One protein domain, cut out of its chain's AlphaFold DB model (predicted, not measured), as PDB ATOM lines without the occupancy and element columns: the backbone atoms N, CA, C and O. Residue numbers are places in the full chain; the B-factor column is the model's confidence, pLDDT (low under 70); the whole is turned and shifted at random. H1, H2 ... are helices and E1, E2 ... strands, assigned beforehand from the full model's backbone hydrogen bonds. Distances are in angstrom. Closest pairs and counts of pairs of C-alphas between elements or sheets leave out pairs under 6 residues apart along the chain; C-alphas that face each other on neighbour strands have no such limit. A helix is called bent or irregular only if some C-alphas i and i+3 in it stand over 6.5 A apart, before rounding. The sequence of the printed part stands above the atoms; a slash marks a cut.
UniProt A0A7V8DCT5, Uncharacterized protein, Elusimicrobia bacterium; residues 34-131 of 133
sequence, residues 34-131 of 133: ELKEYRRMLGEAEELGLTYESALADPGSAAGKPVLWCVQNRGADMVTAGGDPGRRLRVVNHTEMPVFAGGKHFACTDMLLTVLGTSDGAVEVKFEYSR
ATOM      1  N   GLU A  34     -31.541 -43.725  29.956       84.06
ATOM      2  CA  GLU A  34     -32.527 -42.907  30.679       84.06
ATOM      3  C   GLU A  34     -32.408 -41.418  30.326       84.06
ATOM      4  O   GLU A  34     -33.390 -40.762  30.005       84.06
ATOM      5  N   LEU A  35     -31.185 -40.873  30.267       83.19
ATOM      6  CA  LEU A  35     -30.965 -39.473  29.876       83.19
ATOM      7  C   LEU A  35     -31.387 -39.190  28.432       83.19
ATOM      8  O   LEU A  35     -31.683 -38.042  28.084       83.19
ATOM      9  N   LYS A  36     -31.342 -40.203  27.563       88.19
ATOM     10  CA  LYS A  36     -31.828 -40.083  26.187       88.19
ATOM     11  C   LYS A  36     -33.355 -40.089  26.158       88.19
ATOM     12  O   LYS A  36     -33.942 -39.295  25.426       88.19
ATOM     13  N   GLU A  37     -33.978 -40.943  26.961       91.44
ATOM     14  CA  GLU A  37     -35.429 -41.007  27.110       91.44
ATOM     15  C   GLU A  37     -36.002 -39.713  27.698       91.44
ATOM     16  O   GLU A  37     -36.874 -39.112  27.075       91.44
ATOM     17  N   TYR A  38     -35.436 -39.199  28.794       90.75
ATOM     18  CA  TYR A  38     -35.865 -37.926  29.379       90.75
ATOM     19  C   TYR A  38     -35.709 -36.757  28.409       90.75
ATOM     20  O   TYR A  38     -36.577 -35.893  28.343       90.75
ATOM     21  N   ARG A  39     -34.642 -36.730  27.599       91.25
ATOM     22  CA  ARG A  39     -34.492 -35.707  26.553       91.25
ATOM     23  C   ARG A  39     -35.572 -35.790  25.481       91.25
ATOM     24  O   ARG A  39     -36.060 -34.748  25.059       91.25
ATOM     25  N   ARG A  40     -35.947 -37.000  25.057       94.44
ATOM     26  CA  ARG A  40     -37.061 -37.199  24.121       94.44
ATOM     27  C   ARG A  40     -38.368 -36.693  24.731       94.44
ATOM     28  O   ARG A  40     -39.048 -35.891  24.106       94.44
ATOM     29  N   MET A  41     -38.673 -37.105  25.961       95.69
ATOM     30  CA  MET A  41     -39.889 -36.691  26.665       95.69
ATOM     31  C   MET A  41     -39.943 -35.182  26.921       95.69
ATOM     32  O   MET A  41     -41.011 -34.597  26.824       95.69
ATOM     33  N   LEU A  42     -38.807 -34.539  27.213       94.50
ATOM     34  CA  LEU A  42     -38.722 -33.080  27.324       94.50
ATOM     35  C   LEU A  42     -39.080 -32.395  26.002       94.50
ATOM     36  O   LEU A  42     -39.855 -31.448  26.021       94.50
ATOM     37  N   GLY A  43     -38.556 -32.888  24.875       94.69
ATOM     38  CA  GLY A  43     -38.920 -32.371  23.554       94.69
ATOM     39  C   GLY A  43     -40.414 -32.531  23.273       94.69
ATOM     40  O   GLY A  43     -41.073 -31.572  22.892       94.69
ATOM     41  N   GLU A  44     -40.972 -33.709  23.559       96.19
ATOM     42  CA  GLU A  44     -42.411 -33.967  23.408       96.19
ATOM     43  C   GLU A  44     -43.261 -33.064  24.313       96.19
ATOM     44  O   GLU A  44     -44.271 -32.527  23.869       96.19
ATOM     45  N   ALA A  45     -42.852 -32.848  25.563       96.00
ATOM     46  CA  ALA A  45     -43.549 -31.961  26.489       96.00
ATOM     47  C   ALA A  45     -43.541 -30.497  26.017       96.00
ATOM     48  O   ALA A  45     -44.561 -29.812  26.115       96.00
ATOM     49  N   GLU A  46     -42.404 -30.022  25.502       94.50
ATOM     50  CA  GLU A  46     -42.255 -28.673  24.947       94.50
ATOM     51  C   GLU A  46     -43.095 -28.490  23.671       94.50
ATOM     52  O   GLU A  46     -43.741 -27.456  23.516       94.50
ATOM     53  N   GLU A  47     -43.148 -29.498  22.793       96.62
ATOM     54  CA  GLU A  47     -43.983 -29.488  21.583       96.62
ATOM     55  C   GLU A  47     -45.482 -29.522  21.900       96.62
ATOM     56  O   GLU A  47     -46.273 -28.825  21.263       96.62
ATOM     57  N   LEU A  48     -45.882 -30.332  22.882       95.62
ATOM     58  CA  LEU A  48     -47.276 -30.456  23.296       95.62
ATOM     59  C   LEU A  48     -47.787 -29.190  23.986       95.62
ATOM     60  O   LEU A  48     -48.964 -28.862  23.844       95.62
ATOM     61  N   GLY A  49     -46.933 -28.513  24.764       94.56
ATOM     62  CA  GLY A  49     -47.275 -27.263  25.444       94.56
ATOM     63  C   GLY A  49     -48.492 -27.369  26.372       94.56
ATOM     64  O   GLY A  49     -49.179 -26.374  26.602       94.56
ATOM     65  N   LEU A  50     -48.795 -28.572  26.873       95.88
ATOM     66  CA  LEU A  50     -49.951 -28.808  27.735       95.88
ATOM     67  C   LEU A  50     -49.800 -28.023  29.033       95.88
ATOM     68  O   LEU A  50     -48.776 -28.120  29.708       95.88
ATOM     69  N   THR A  51     -50.838 -27.280  29.406       96.12
ATOM     70  CA  THR A  51     -50.889 -26.551  30.674       96.12
ATOM     71  C   THR A  51     -51.694 -27.332  31.704       96.12
ATOM     72  O   THR A  51     -52.429 -28.267  31.375       96.12
ATOM     73  N   TYR A  52     -51.581 -26.935  32.972       95.69
ATOM     74  CA  TYR A  52     -52.395 -27.505  34.043       95.69
ATOM     75  C   TYR A  52     -53.895 -27.388  33.729       95.69
ATOM     76  O   TYR A  52     -54.651 -28.342  33.880       95.69
ATOM     77  N   GLU A  53     -54.320 -26.224  33.243       95.50
ATOM     78  CA  GLU A  53     -55.710 -25.926  32.913       95.50
ATOM     79  C   GLU A  53     -56.202 -26.753  31.728       95.50
ATOM     80  O   GLU A  53     -57.317 -27.263  31.779       95.50
ATOM     81  N   SER A  54     -55.382 -26.927  30.684       95.31
ATOM     82  CA  SER A  54     -55.776 -27.749  29.539       95.31
ATOM     83  C   SER A  54     -55.864 -29.229  29.913       95.31
ATOM     84  O   SER A  54     -56.790 -29.908  29.483       95.31
ATOM     85  N   ALA A  55     -54.947 -29.719  30.756       95.25
ATOM     86  CA  ALA A  55     -54.982 -31.089  31.266       95.25
ATOM     87  C   ALA A  55     -56.179 -31.342  32.195       95.25
ATOM     88  O   ALA A  55     -56.750 -32.430  32.187       95.25
ATOM     89  N   LEU A  56     -56.581 -30.338  32.978       94.62
ATOM     90  CA  LEU A  56     -57.767 -30.419  33.826       94.62
ATOM     91  C   LEU A  56     -59.065 -30.359  33.004       94.62
ATOM     92  O   LEU A  56     -60.024 -31.055  33.332       94.62
ATOM     93  N   ALA A  57     -59.099 -29.534  31.954       94.94
ATOM     94  CA  ALA A  57     -60.266 -29.355  31.092       94.94
ATOM     95  C   ALA A  57     -60.530 -30.562  30.179       94.94
ATOM     96  O   ALA A  57     -61.689 -30.895  29.941       94.94
ATOM     97  N   ASP A  58     -59.476 -31.224  29.692       94.94
ATOM     98  CA  ASP A  58     -59.577 -32.441  28.882       94.94
ATOM     99  C   ASP A  58     -58.588 -33.526  29.357       94.94
ATOM    100  O   ASP A  58     -57.532 -33.750  28.754       94.94
ATOM    101  N   PRO A  59     -58.927 -34.240  30.448       93.00
ATOM    102  CA  PRO A  59     -58.055 -35.258  31.033       93.00
ATOM    103  C   PRO A  59     -57.780 -36.427  30.087       93.00
ATOM    104  O   PRO A  59     -56.702 -37.016  30.128       93.00
ATOM    105  N   GLY A  60     -58.750 -36.767  29.232       93.62
ATOM    106  CA  GLY A  60     -58.647 -37.894  28.310       93.62
ATOM    107  C   GLY A  60     -57.583 -37.665  27.243       93.62
ATOM    108  O   GLY A  60     -56.817 -38.577  26.941       93.62
ATOM    109  N   SER A  61     -57.488 -36.444  26.706       93.81
ATOM    110  CA  SER A  61     -56.438 -36.114  25.742       93.81
ATOM    111  C   SER A  61     -55.087 -35.820  26.392       93.81
ATOM    112  O   SER A  61     -54.073 -35.894  25.696       93.81
ATOM    113  N   ALA A  62     -55.043 -35.502  27.688       95.62
ATOM    114  CA  ALA A  62     -53.804 -35.271  28.427       95.62
ATOM    115  C   ALA A  62     -53.174 -36.560  28.987       95.62
ATOM    116  O   ALA A  62     -51.955 -36.622  29.132       95.62
ATOM    117  N   ALA A  63     -53.971 -37.589  29.278       96.81
ATOM    118  CA  ALA A  63     -53.488 -38.842  29.851       96.81
ATOM    119  C   ALA A  63     -52.399 -39.514  28.988       96.81
ATOM    120  O   ALA A  63     -52.491 -39.599  27.764       96.81
ATOM    121  N   GLY A  64     -51.351 -39.999  29.652       96.50
ATOM    122  CA  GLY A  64     -50.167 -40.622  29.063       96.50
ATOM    123  C   GLY A  64     -49.158 -39.650  28.448       96.50
ATOM    124  O   GLY A  64     -48.111 -40.102  27.987       96.50
ATOM    125  N   LYS A  65     -49.436 -38.340  28.419       97.56
ATOM    126  CA  LYS A  65     -48.546 -37.365  27.782       97.56
ATOM    127  C   LYS A  65     -47.513 -36.793  28.755       97.56
ATOM    128  O   LYS A  65     -47.855 -36.519  29.912       97.56
ATOM    129  N   PRO A  66     -46.269 -36.571  28.293       97.62
ATOM    130  CA  PRO A  66     -45.269 -35.869  29.074       97.62
ATOM    131  C   PRO A  66     -45.596 -34.371  29.135       97.62
ATOM    132  O   PRO A  66     -46.035 -33.773  28.152       97.62
ATOM    133  N   VAL A  67     -45.360 -33.762  30.292       97.19
ATOM    134  CA  VAL A  67     -45.511 -32.324  30.532       97.19
ATOM    135  C   VAL A  67     -44.307 -31.794  31.299       97.19
ATOM    136  O   VAL A  67     -43.742 -32.480  32.150       97.19
ATOM    137  N   LEU A  68     -43.919 -30.557  31.002       96.25
ATOM    138  CA  LEU A  68     -42.866 -29.845  31.712       96.25
ATOM    139  C   LEU A  68     -43.508 -28.685  32.461       96.25
ATOM    140  O   LEU A  68     -43.852 -27.671  31.855       96.25
ATOM    141  N   TRP A  69     -43.695 -28.844  33.767       95.94
ATOM    142  CA  TRP A  69     -44.337 -27.833  34.605       95.94
ATOM    143  C   TRP A  69     -43.401 -27.349  35.698       95.94
ATOM    144  O   TRP A  69     -42.602 -28.109  36.239       95.94
ATOM    145  N   CYS A  70     -43.556 -26.083  36.074       94.25
ATOM    146  CA  CYS A  70     -42.957 -25.557  37.287       94.25
ATOM    147  C   CYS A  70     -43.734 -26.124  38.477       94.25
ATOM    148  O   CYS A  70     -44.924 -25.850  38.619       94.25
ATOM    149  N   VAL A  71     -43.097 -26.933  39.317       95.75
ATOM    150  CA  VAL A  71     -43.742 -27.624  40.435       95.75
ATOM    151  C   VAL A  71     -43.113 -27.238  41.766       95.75
ATOM    152  O   VAL A  71     -41.895 -27.106  41.899       95.75
ATOM    153  N   GLN A  72     -43.965 -27.035  42.763       95.62
ATOM    154  CA  GLN A  72     -43.578 -26.888  44.157       95.62
ATOM    155  C   GLN A  72     -43.998 -28.153  44.906       95.62
ATOM    156  O   GLN A  72     -45.149 -28.567  44.823       95.62
ATOM    157  N   ASN A  73     -43.072 -28.760  45.643       95.31
ATOM    158  CA  ASN A  73     -43.318 -29.948  46.458       95.31
ATOM    159  C   ASN A  73     -42.973 -29.626  47.915       95.31
ATOM    160  O   ASN A  73     -41.795 -29.537  48.266       95.31
ATOM    161  N   ARG A  74     -44.000 -29.435  48.753       92.38
ATOM    162  CA  ARG A  74     -43.863 -29.196  50.205       92.38
ATOM    163  C   ARG A  74     -44.219 -30.423  51.054       92.38
ATOM    164  O   ARG A  74     -44.145 -30.352  52.277       92.38
ATOM    165  N   GLY A  75     -44.617 -31.523  50.421       92.25
ATOM    166  CA  GLY A  75     -45.121 -32.740  51.057       92.25
ATOM    167  C   GLY A  75     -46.080 -33.486  50.129       92.25
ATOM    168  O   GLY A  75     -46.509 -32.925  49.123       92.25
ATOM    169  N   ALA A  76     -46.423 -34.731  50.471       88.31
ATOM    170  CA  ALA A  76     -47.211 -35.630  49.617       88.31
ATOM    171  C   ALA A  76     -48.556 -35.037  49.163       88.31
ATOM    172  O   ALA A  76     -48.909 -35.135  47.993       88.31
ATOM    173  N   ASP A  77     -49.247 -34.334  50.062       88.12
ATOM    174  CA  ASP A  77     -50.545 -33.701  49.786       88.12
ATOM    175  C   ASP A  77     -50.428 -32.208  49.425       88.12
ATOM    176  O   ASP A  77     -51.425 -31.494  49.310       88.12
ATOM    177  N   MET A  78     -49.198 -31.707  49.281       92.19
ATOM    178  CA  MET A  78     -48.879 -30.294  49.057       92.19
ATOM    179  C   MET A  78     -47.955 -30.126  47.849       92.19
ATOM    180  O   MET A  78     -46.950 -29.404  47.907       92.19
ATOM    181  N   VAL A  79     -48.295 -30.815  46.761       96.00
ATOM    182  CA  VAL A  79     -47.653 -30.640  45.462       96.00
ATOM    183  C   VAL A  79     -48.523 -29.749  44.582       96.00
ATOM    184  O   VAL A  79     -49.717 -30.005  44.420       96.00
ATOM    185  N   THR A  80     -47.942 -28.688  44.023       96.38
ATOM    186  CA  THR A  80     -48.684 -27.689  43.241       96.38
ATOM    187  C   THR A  80     -47.968 -27.278  41.963       96.38
ATOM    188  O   THR A  80     -46.748 -27.102  41.938       96.38
ATOM    189  N   ALA A  81     -48.737 -27.075  40.892       95.19
ATOM    190  CA  ALA A  81     -48.247 -26.457  39.665       95.19
ATOM    191  C   ALA A  81     -48.141 -24.930  39.842       95.19
ATOM    192  O   ALA A  81     -49.017 -24.288  40.421       95.19
ATOM    193  N   GLY A  82     -47.050 -24.332  39.372       92.25
ATOM    194  CA  GLY A  82     -46.747 -22.901  39.485       92.25
ATOM    195  C   GLY A  82     -46.502 -22.394  40.912       92.25
ATOM    196  O   GLY A  82     -46.315 -21.196  41.101       92.25
ATOM    197  N   GLY A  83     -46.519 -23.270  41.925       89.38
ATOM    198  CA  GLY A  83     -46.546 -22.861  43.333       89.38
ATOM    199  C   GLY A  83     -47.899 -22.300  43.795       89.38
ATOM    200  O   GLY A  83     -47.972 -21.705  44.869       89.38
ATOM    201  N   ASP A  84     -48.960 -22.476  43.001       90.81
ATOM    202  CA  ASP A  84     -50.312 -21.997  43.295       90.81
ATOM    203  C   ASP A  84     -51.097 -23.057  44.098       90.81
ATOM    204  O   ASP A  84     -51.307 -24.166  43.598       90.81
ATOM    205  N   PRO A  85     -51.574 -22.756  45.322       88.62
ATOM    206  CA  PRO A  85     -52.349 -23.703  46.128       88.62
ATOM    207  C   PRO A  85     -53.657 -24.168  45.465       88.62
ATOM    208  O   PRO A  85     -54.168 -25.226  45.831       88.62
ATOM    209  N   GLY A  86     -54.190 -23.429  44.485       91.88
ATOM    210  CA  GLY A  86     -55.355 -23.837  43.698       91.88
ATOM    211  C   GLY A  86     -55.061 -24.904  42.635       91.88
ATOM    212  O   GLY A  86     -55.990 -25.524  42.122       91.88
ATOM    213  N   ARG A  87     -53.786 -25.153  42.311       94.75
ATOM    214  CA  ARG A  87     -53.359 -26.048  41.220       94.75
ATOM    215  C   ARG A  87     -52.697 -27.307  41.760       94.75
ATOM    216  O   ARG A  87     -51.495 -27.523  41.589       94.75
ATOM    217  N   ARG A  88     -53.470 -28.113  42.481       95.31
ATOM    218  CA  ARG A  88     -52.959 -29.306  43.163       95.31
ATOM    219  C   ARG A  88     -52.603 -30.412  42.171       95.31
ATOM    220  O   ARG A  88     -53.351 -30.692  41.237       95.31
ATOM    221  N   LEU A  89     -51.474 -31.062  42.427       96.25
ATOM    222  CA  LEU A  89     -51.022 -32.251  41.719       96.25
ATOM    223  C   LEU A  89     -51.059 -33.441  42.669       96.25
ATOM    224  O   LEU A  89     -50.584 -33.352  43.801       96.25
ATOM    225  N   ARG A  90     -51.585 -34.570  42.198       96.06
ATOM    226  CA  ARG A  90     -51.488 -35.848  42.899       96.06
ATOM    227  C   ARG A  90     -50.372 -36.660  42.265       96.06
ATOM    228  O   ARG A  90     -50.494 -37.074  41.118       96.06
ATOM    229  N   VAL A  91     -49.278 -36.862  42.992       96.62
ATOM    230  CA  VAL A  91     -48.088 -37.537  42.458       96.62
ATOM    231  C   VAL A  91     -48.070 -38.988  42.915       96.62
ATOM    232  O   VAL A  91     -47.921 -39.257  44.105       96.62
ATOM    233  N   VAL A  92     -48.209 -39.932  41.980       96.50
ATOM    234  CA  VAL A  92     -48.318 -41.365  42.320       96.50
ATOM    235  C   VAL A  92     -47.021 -41.953  42.884       96.50
ATOM    236  O   VAL A  92     -47.065 -42.845  43.724       96.50
ATOM    237  N   ASN A  93     -45.868 -41.428  42.465       96.31
ATOM    238  CA  ASN A  93     -44.527 -41.804  42.923       96.31
ATOM    239  C   ASN A  93     -43.861 -40.657  43.702       96.31
ATOM    240  O   ASN A  93     -42.703 -40.317  43.467       96.31
ATOM    241  N   HIS A  94     -44.591 -40.039  44.640       95.44
ATOM    242  CA  HIS A  94     -44.110 -38.884  45.417       95.44
ATOM    243  C   HIS A  94     -42.734 -39.094  46.073       95.44
ATOM    244  O   HIS A  94     -41.947 -38.158  46.146       95.44
ATOM    245  N   THR A  95     -42.404 -40.319  46.487       94.38
ATOM    246  CA  THR A  95     -41.111 -40.658  47.109       94.38
ATOM    247  C   THR A  95     -39.899 -40.444  46.204       94.38
ATOM    248  O   THR A  95     -38.799 -40.250  46.709       94.38
ATOM    249  N   GLU A  96     -40.082 -40.495  44.885       93.56
ATOM    250  CA  GLU A  96     -39.025 -40.229  43.898       93.56
ATOM    251  C   GLU A  96     -38.907 -38.733  43.587       93.56
ATOM    252  O   GLU A  96     -37.907 -38.279  43.030       93.56
ATOM    253  N   MET A  97     -39.927 -37.960  43.958       94.31
ATOM    254  CA  MET A  97     -40.015 -36.550  43.647       94.31
ATOM    255  C   MET A  97     -39.197 -35.723  44.648       94.31
ATOM    256  O   MET A  97     -39.437 -35.776  45.859       94.31
ATOM    257  N   PRO A  98     -38.274 -34.880  44.172       92.25
ATOM    258  CA  PRO A  98     -37.486 -34.026  45.042       92.25
ATOM    259  C   PRO A  98     -38.366 -32.999  45.759       92.25
ATOM    260  O   PRO A  98     -39.308 -32.438  45.191       92.25
ATOM    261  N   VAL A  99     -38.039 -32.723  47.021       91.94
ATOM    262  CA  VAL A  99     -38.697 -31.668  47.799       91.94
ATOM    263  C   VAL A  99     -38.209 -30.312  47.305       91.94
ATOM    264  O   VAL A  99     -37.008 -30.048  47.251       91.94
ATOM    265  N   PHE A 100     -39.150 -29.427  46.988       91.31
ATOM    266  CA  PHE A 100     -38.856 -28.066  46.568       91.31
ATOM    267  C   PHE A 100     -39.925 -27.114  47.096       91.31
ATOM    268  O   PHE A 100     -40.989 -26.950  46.500       91.31
ATOM    269  N   ALA A 101     -39.644 -26.475  48.231       86.50
ATOM    270  CA  ALA A 101     -40.592 -25.581  48.894       86.50
ATOM    271  C   ALA A 101     -40.674 -24.172  48.269       86.50
ATOM    272  O   ALA A 101     -41.559 -23.392  48.641       86.50
ATOM    273  N   GLY A 102     -39.771 -23.866  47.330       85.56
ATOM    274  CA  GLY A 102     -39.518 -22.526  46.809       85.56
ATOM    275  C   GLY A 102     -38.469 -21.762  47.624       85.56
ATOM    276  O   GLY A 102     -38.048 -22.179  48.702       85.56
ATOM    277  N   GLY A 103     -38.038 -20.625  47.091       83.44
ATOM    278  CA  GLY A 103     -37.121 -19.676  47.709       83.44
ATOM    279  C   GLY A 103     -37.577 -18.235  47.483       83.44
ATOM    280  O   GLY A 103     -38.617 -17.970  46.886       83.44
ATOM    281  N   LYS A 104     -36.771 -17.268  47.933       80.62
ATOM    282  CA  LYS A 104     -37.096 -15.832  47.836       80.62
ATOM    283  C   LYS A 104     -37.325 -15.345  46.395       80.62
ATOM    284  O   LYS A 104     -38.030 -14.364  46.191       80.62
ATOM    285  N   HIS A 105     -36.713 -16.011  45.416       83.81
ATOM    286  CA  HIS A 105     -36.696 -15.588  44.014       83.81
ATOM    287  C   HIS A 105     -37.423 -16.547  43.063       83.81
ATOM    288  O   HIS A 105     -37.518 -16.257  41.877       83.81
ATOM    289  N   PHE A 106     -37.927 -17.679  43.559       84.44
ATOM    290  CA  PHE A 106     -38.570 -18.706  42.739       84.44
ATOM    291  C   PHE A 106     -39.548 -19.517  43.591       84.44
ATOM    292  O   PHE A 106     -39.195 -19.986  44.668       84.44
ATOM    293  N   ALA A 107     -40.788 -19.691  43.137       86.94
ATOM    294  CA  ALA A 107     -41.798 -20.428  43.902       86.94
ATOM    295  C   ALA A 107     -41.746 -21.946  43.656       86.94
ATOM    296  O   ALA A 107     -42.087 -22.725  44.543       86.94
ATOM    297  N   CYS A 108     -41.303 -22.363  42.473       92.50
ATOM    298  CA  CYS A 108     -41.324 -23.739  41.985       92.50
ATOM    299  C   CYS A 108     -40.089 -24.016  41.105       92.50
ATOM    300  O   CYS A 108     -39.303 -23.102  40.849       92.50
ATOM    301  N   THR A 109     -39.895 -25.268  40.694       93.31
ATOM    302  CA  THR A 109     -38.825 -25.685  39.773       93.31
ATOM    303  C   THR A 109     -39.396 -26.533  38.647       93.31
ATOM    304  O   THR A 109     -40.384 -27.236  38.854       93.31
ATOM    305  N   ASP A 110     -38.786 -26.486  37.467       94.44
ATOM    306  CA  ASP A 110     -39.249 -27.264  36.323       94.44
ATOM    307  C   ASP A 110     -39.044 -28.767  36.552       94.44
ATOM    308  O   ASP A 110     -37.937 -29.255  36.828       94.44
ATOM    309  N   MET A 111     -40.138 -29.512  36.420       95.50
ATOM    310  CA  MET A 111     -40.181 -30.962  36.541       95.50
ATOM    311  C   MET A 111     -40.886 -31.568  35.335       95.50
ATOM    312  O   MET A 111     -41.952 -31.111  34.917       95.50
ATOM    313  N   LEU A 112     -40.266 -32.610  34.789       96.75
ATOM    314  CA  LEU A 112     -40.855 -33.474  33.786       96.75
ATOM    315  C   LEU A 112     -41.763 -34.482  34.489       96.75
ATOM    316  O   LEU A 112     -41.326 -35.224  35.377       96.75
ATOM    317  N   LEU A 113     -43.019 -34.498  34.070       97.44
ATOM    318  CA  LEU A 113     -44.066 -35.351  34.603       97.44
ATOM    319  C   LEU A 113     -44.783 -36.066  33.457       97.44
ATOM    320  O   LEU A 113     -44.807 -35.570  32.335       97.44
ATOM    321  N   THR A 114     -45.450 -37.169  33.762       98.00
ATOM    322  CA  THR A 114     -46.418 -37.817  32.872       98.00
ATOM    323  C   THR A 114     -47.810 -37.653  33.467       98.00
ATOM    324  O   THR A 114     -48.032 -38.029  34.619       98.00
ATOM    325  N   VAL A 115     -48.758 -37.099  32.709       97.81
ATOM    326  CA  VAL A 115     -50.152 -36.967  33.163       97.81
ATOM    327  C   VAL A 115     -50.827 -38.331  33.115       97.81
ATOM    328  O   VAL A 115     -50.741 -39.035  32.116       97.81
ATOM    329  N   LEU A 116     -51.512 -38.718  34.186       97.31
ATOM    330  CA  LEU A 116     -52.249 -39.983  34.271       97.31
ATOM    331  C   LEU A 116     -53.758 -39.769  34.136       97.31
ATOM    332  O   LEU A 116     -54.461 -40.627  33.609       97.31
ATOM    333  N   GLY A 117     -54.242 -38.604  34.566       95.44
ATOM    334  CA  GLY A 117     -55.645 -38.229  34.501       95.44
ATOM    335  C   GLY A 117     -55.965 -37.152  35.527       95.44
ATOM    336  O   GLY A 117     -55.117 -36.330  35.876       95.44
ATOM    337  N   THR A 118     -57.195 -37.163  36.027       92.38
ATOM    338  CA  THR A 118     -57.644 -36.259  37.087       92.38
ATOM    339  C   THR A 118     -58.418 -37.025  38.153       92.38
ATOM    340  O   THR A 118     -59.130 -37.986  37.865       92.38
ATOM    341  N   SER A 119     -58.273 -36.599  39.404       89.25
ATOM    342  CA  SER A 119     -58.962 -37.170  40.563       89.25
ATOM    343  C   SER A 119     -59.212 -36.058  41.579       89.25
ATOM    344  O   SER A 119     -58.326 -35.246  41.840       89.25
ATOM    345  N   ASP A 120     -60.438 -35.967  42.102       86.38
ATOM    346  CA  ASP A 120     -60.844 -34.994  43.131       86.38
ATOM    347  C   ASP A 120     -60.492 -33.524  42.811       86.38
ATOM    348  O   ASP A 120     -60.129 -32.727  43.682       86.38
ATOM    349  N   GLY A 121     -60.591 -33.153  41.528       85.69
ATOM    350  CA  GLY A 121     -60.287 -31.803  41.040       85.69
ATOM    351  C   GLY A 121     -58.791 -31.464  40.977       85.69
ATOM    352  O   GLY A 121     -58.445 -30.301  40.784       85.69
ATOM    353  N   ALA A 122     -57.913 -32.456  41.137       92.94
ATOM    354  CA  ALA A 122     -56.472 -32.354  40.947       92.94
ATOM    355  C   ALA A 122     -56.030 -33.164  39.719       92.94
ATOM    356  O   ALA A 122     -56.657 -34.164  39.356       92.94
ATOM    357  N   VAL A 123     -54.930 -32.747  39.091       96.06
ATOM    358  CA  VAL A 123     -54.296 -33.532  38.022       96.06
ATOM    359  C   VAL A 123     -53.424 -34.606  38.662       96.06
ATOM    360  O   VAL A 123     -52.578 -34.311  39.507       96.06
ATOM    361  N   GLU A 124     -53.641 -35.856  38.271       97.00
ATOM    362  CA  GLU A 124     -52.827 -36.985  38.703       97.00
ATOM    363  C   GLU A 124     -51.655 -37.169  37.743       97.00
ATOM    364  O   GLU A 124     -51.828 -37.187  36.522       97.00
ATOM    365  N   VAL A 125     -50.449 -37.272  38.295       97.50
ATOM    366  CA  VAL A 125     -49.196 -37.277  37.541       97.50
ATOM    367  C   VAL A 125     -48.208 -38.294  38.107       97.50
ATOM    368  O   VAL A 125     -48.219 -38.617  39.296       97.50
ATOM    369  N   LYS A 126     -47.302 -38.759  37.254       97.44
ATOM    370  CA  LYS A 126     -46.084 -39.482  37.624       97.44
ATOM    371  C   LYS A 126     -44.885 -38.561  37.428       97.44
ATOM    372  O   LYS A 126     -44.761 -37.934  36.382       97.44
ATOM    373  N   PHE A 127     -44.023 -38.455  38.429       96.88
ATOM    374  CA  PHE A 127     -42.744 -37.762  38.315       96.88
ATOM    375  C   PHE A 127     -41.765 -38.597  37.485       96.88
ATOM    376  O   PHE A 127     -41.670 -39.802  37.700       96.88
ATOM    377  N   GLU A 128     -41.048 -37.964  36.555       96.00
ATOM    378  CA  GLU A 128     -40.038 -38.638  35.727       96.00
ATOM    379  C   GLU A 128     -38.637 -38.073  35.985       96.00
ATOM    380  O   GLU A 128     -37.682 -38.819  36.177       96.00
ATOM    381  N   TYR A 129     -38.494 -36.743  35.979       92.31
ATOM    382  CA  TYR A 129     -37.181 -36.103  36.059       92.31
ATOM    383  C   TYR A 129     -37.277 -34.636  36.499       92.31
ATOM    384  O   TYR A 129     -38.253 -33.948  36.201       92.31
ATOM    385  N   SER A 130     -36.241 -34.107  37.161       86.69
ATOM    386  CA  SER A 130     -36.110 -32.668  37.439       86.69
ATOM    387  C   SER A 130     -34.912 -32.084  36.698       86.69
ATOM    388  O   SER A 130     -33.810 -32.616  36.769       86.69
ATOM    389  N   ARG A 131     -35.115 -30.961  35.995       71.75
ATOM    390  CA  ARG A 131     -34.080 -30.327  35.158       71.75
ATOM    391  C   ARG A 131     -32.958 -29.657  35.973       71.75
ATOM    392  O   ARG A 131     -31.904 -29.377  35.409       71.75
TER     393      ARG A 131
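This is residues 34 to 131 of the 133 residues of an uncharacterized protein of Elusimicrobia bacterium (UniProt A0A7V8DCT5). One strongly twisted sheet of five strands folds back on itself, nearly closing into a small barrel where its edge strands E2 and E3 come near each other. The helices H1, H2 and H3 pack on this sheet, and the long link from E3 to E4 reaches away from H3. The 98 printed residues hold three named helices and then five named strands, in the order H1 H2 H3 E1 E2 E3 E4 E5; the sheet is mixed, in the order E2 E1 E4 E5 E3, and the class is mixed, helices and strands. The whole is compact, with a radius of gyration of the C-alphas of 12.3 A and spans of 31 by 31 by 24 A.

Start with E4, residues 109 to 119, the hinge of a folded sheet, one sheet bent back into two leaves that face each other: E1, residues 66 to 73, and E2, residues 79 to 81, face E5, residues 122 to 130, and E3, residues 89 to 91. E4 bends by 86 degrees at residue 116, and E1 by 73 degrees at residue 70. E1 and E4 are antiparallel, with N 67 and O 113 at 2.8 A. E1 pairs with E4 over residues 66 to 71 and, staggered, with E2 over 71 to 73; in the antiparallel hairpin E1 and E2, look for N 80 and O 72 at 2.9 A. The hairpin E4 and E5 is antiparallel, with N 114 and O 126 at 2.8 A. E5 and E3 are parallel, with N 125 and O 90 at 2.8 A. The closest C-alphas of E2 and E3 are those of Val 79 and Leu 89, 5.3 A apart. H1, residues 34 to 48, is on the sheet at a height of 8.5 A; its closest C-alphas to E1 are Ala 45 and Val 67, 4.5 A. H2, residues 52 to 57, and H3, residues 59 to 62, are on the same face of the sheet; they only just touch, only at the corner, with 3 pairs of C-alphas within 8 A, the closest Ala 55 and Ala 62 at 5.2 A. H1 and H3 are apart. Each O i to N i+4 pair is within hydrogen-bond range in H1 and H2; H3 is too short for one.

Find C-alpha 34 at (-32.527, -42.907, 30.679); from there H1 runs 20.7 A to C-alpha 48. E4, 23.2 A long, begins at C-alpha 109, (-38.825, -25.685, 39.773). E1 is 18.5 A long, and E5 runs 20.7 A to C-alpha 130 at (-36.110, -32.668, 37.439).

The C-alphas farthest apart, Gly 60 and Lys 104, are 36.5 A apart. The printed part has no cut. Residues 92 to 108 make the long link. Mean pLDDT of the printed part is 93.1, and no printed residue is under 70.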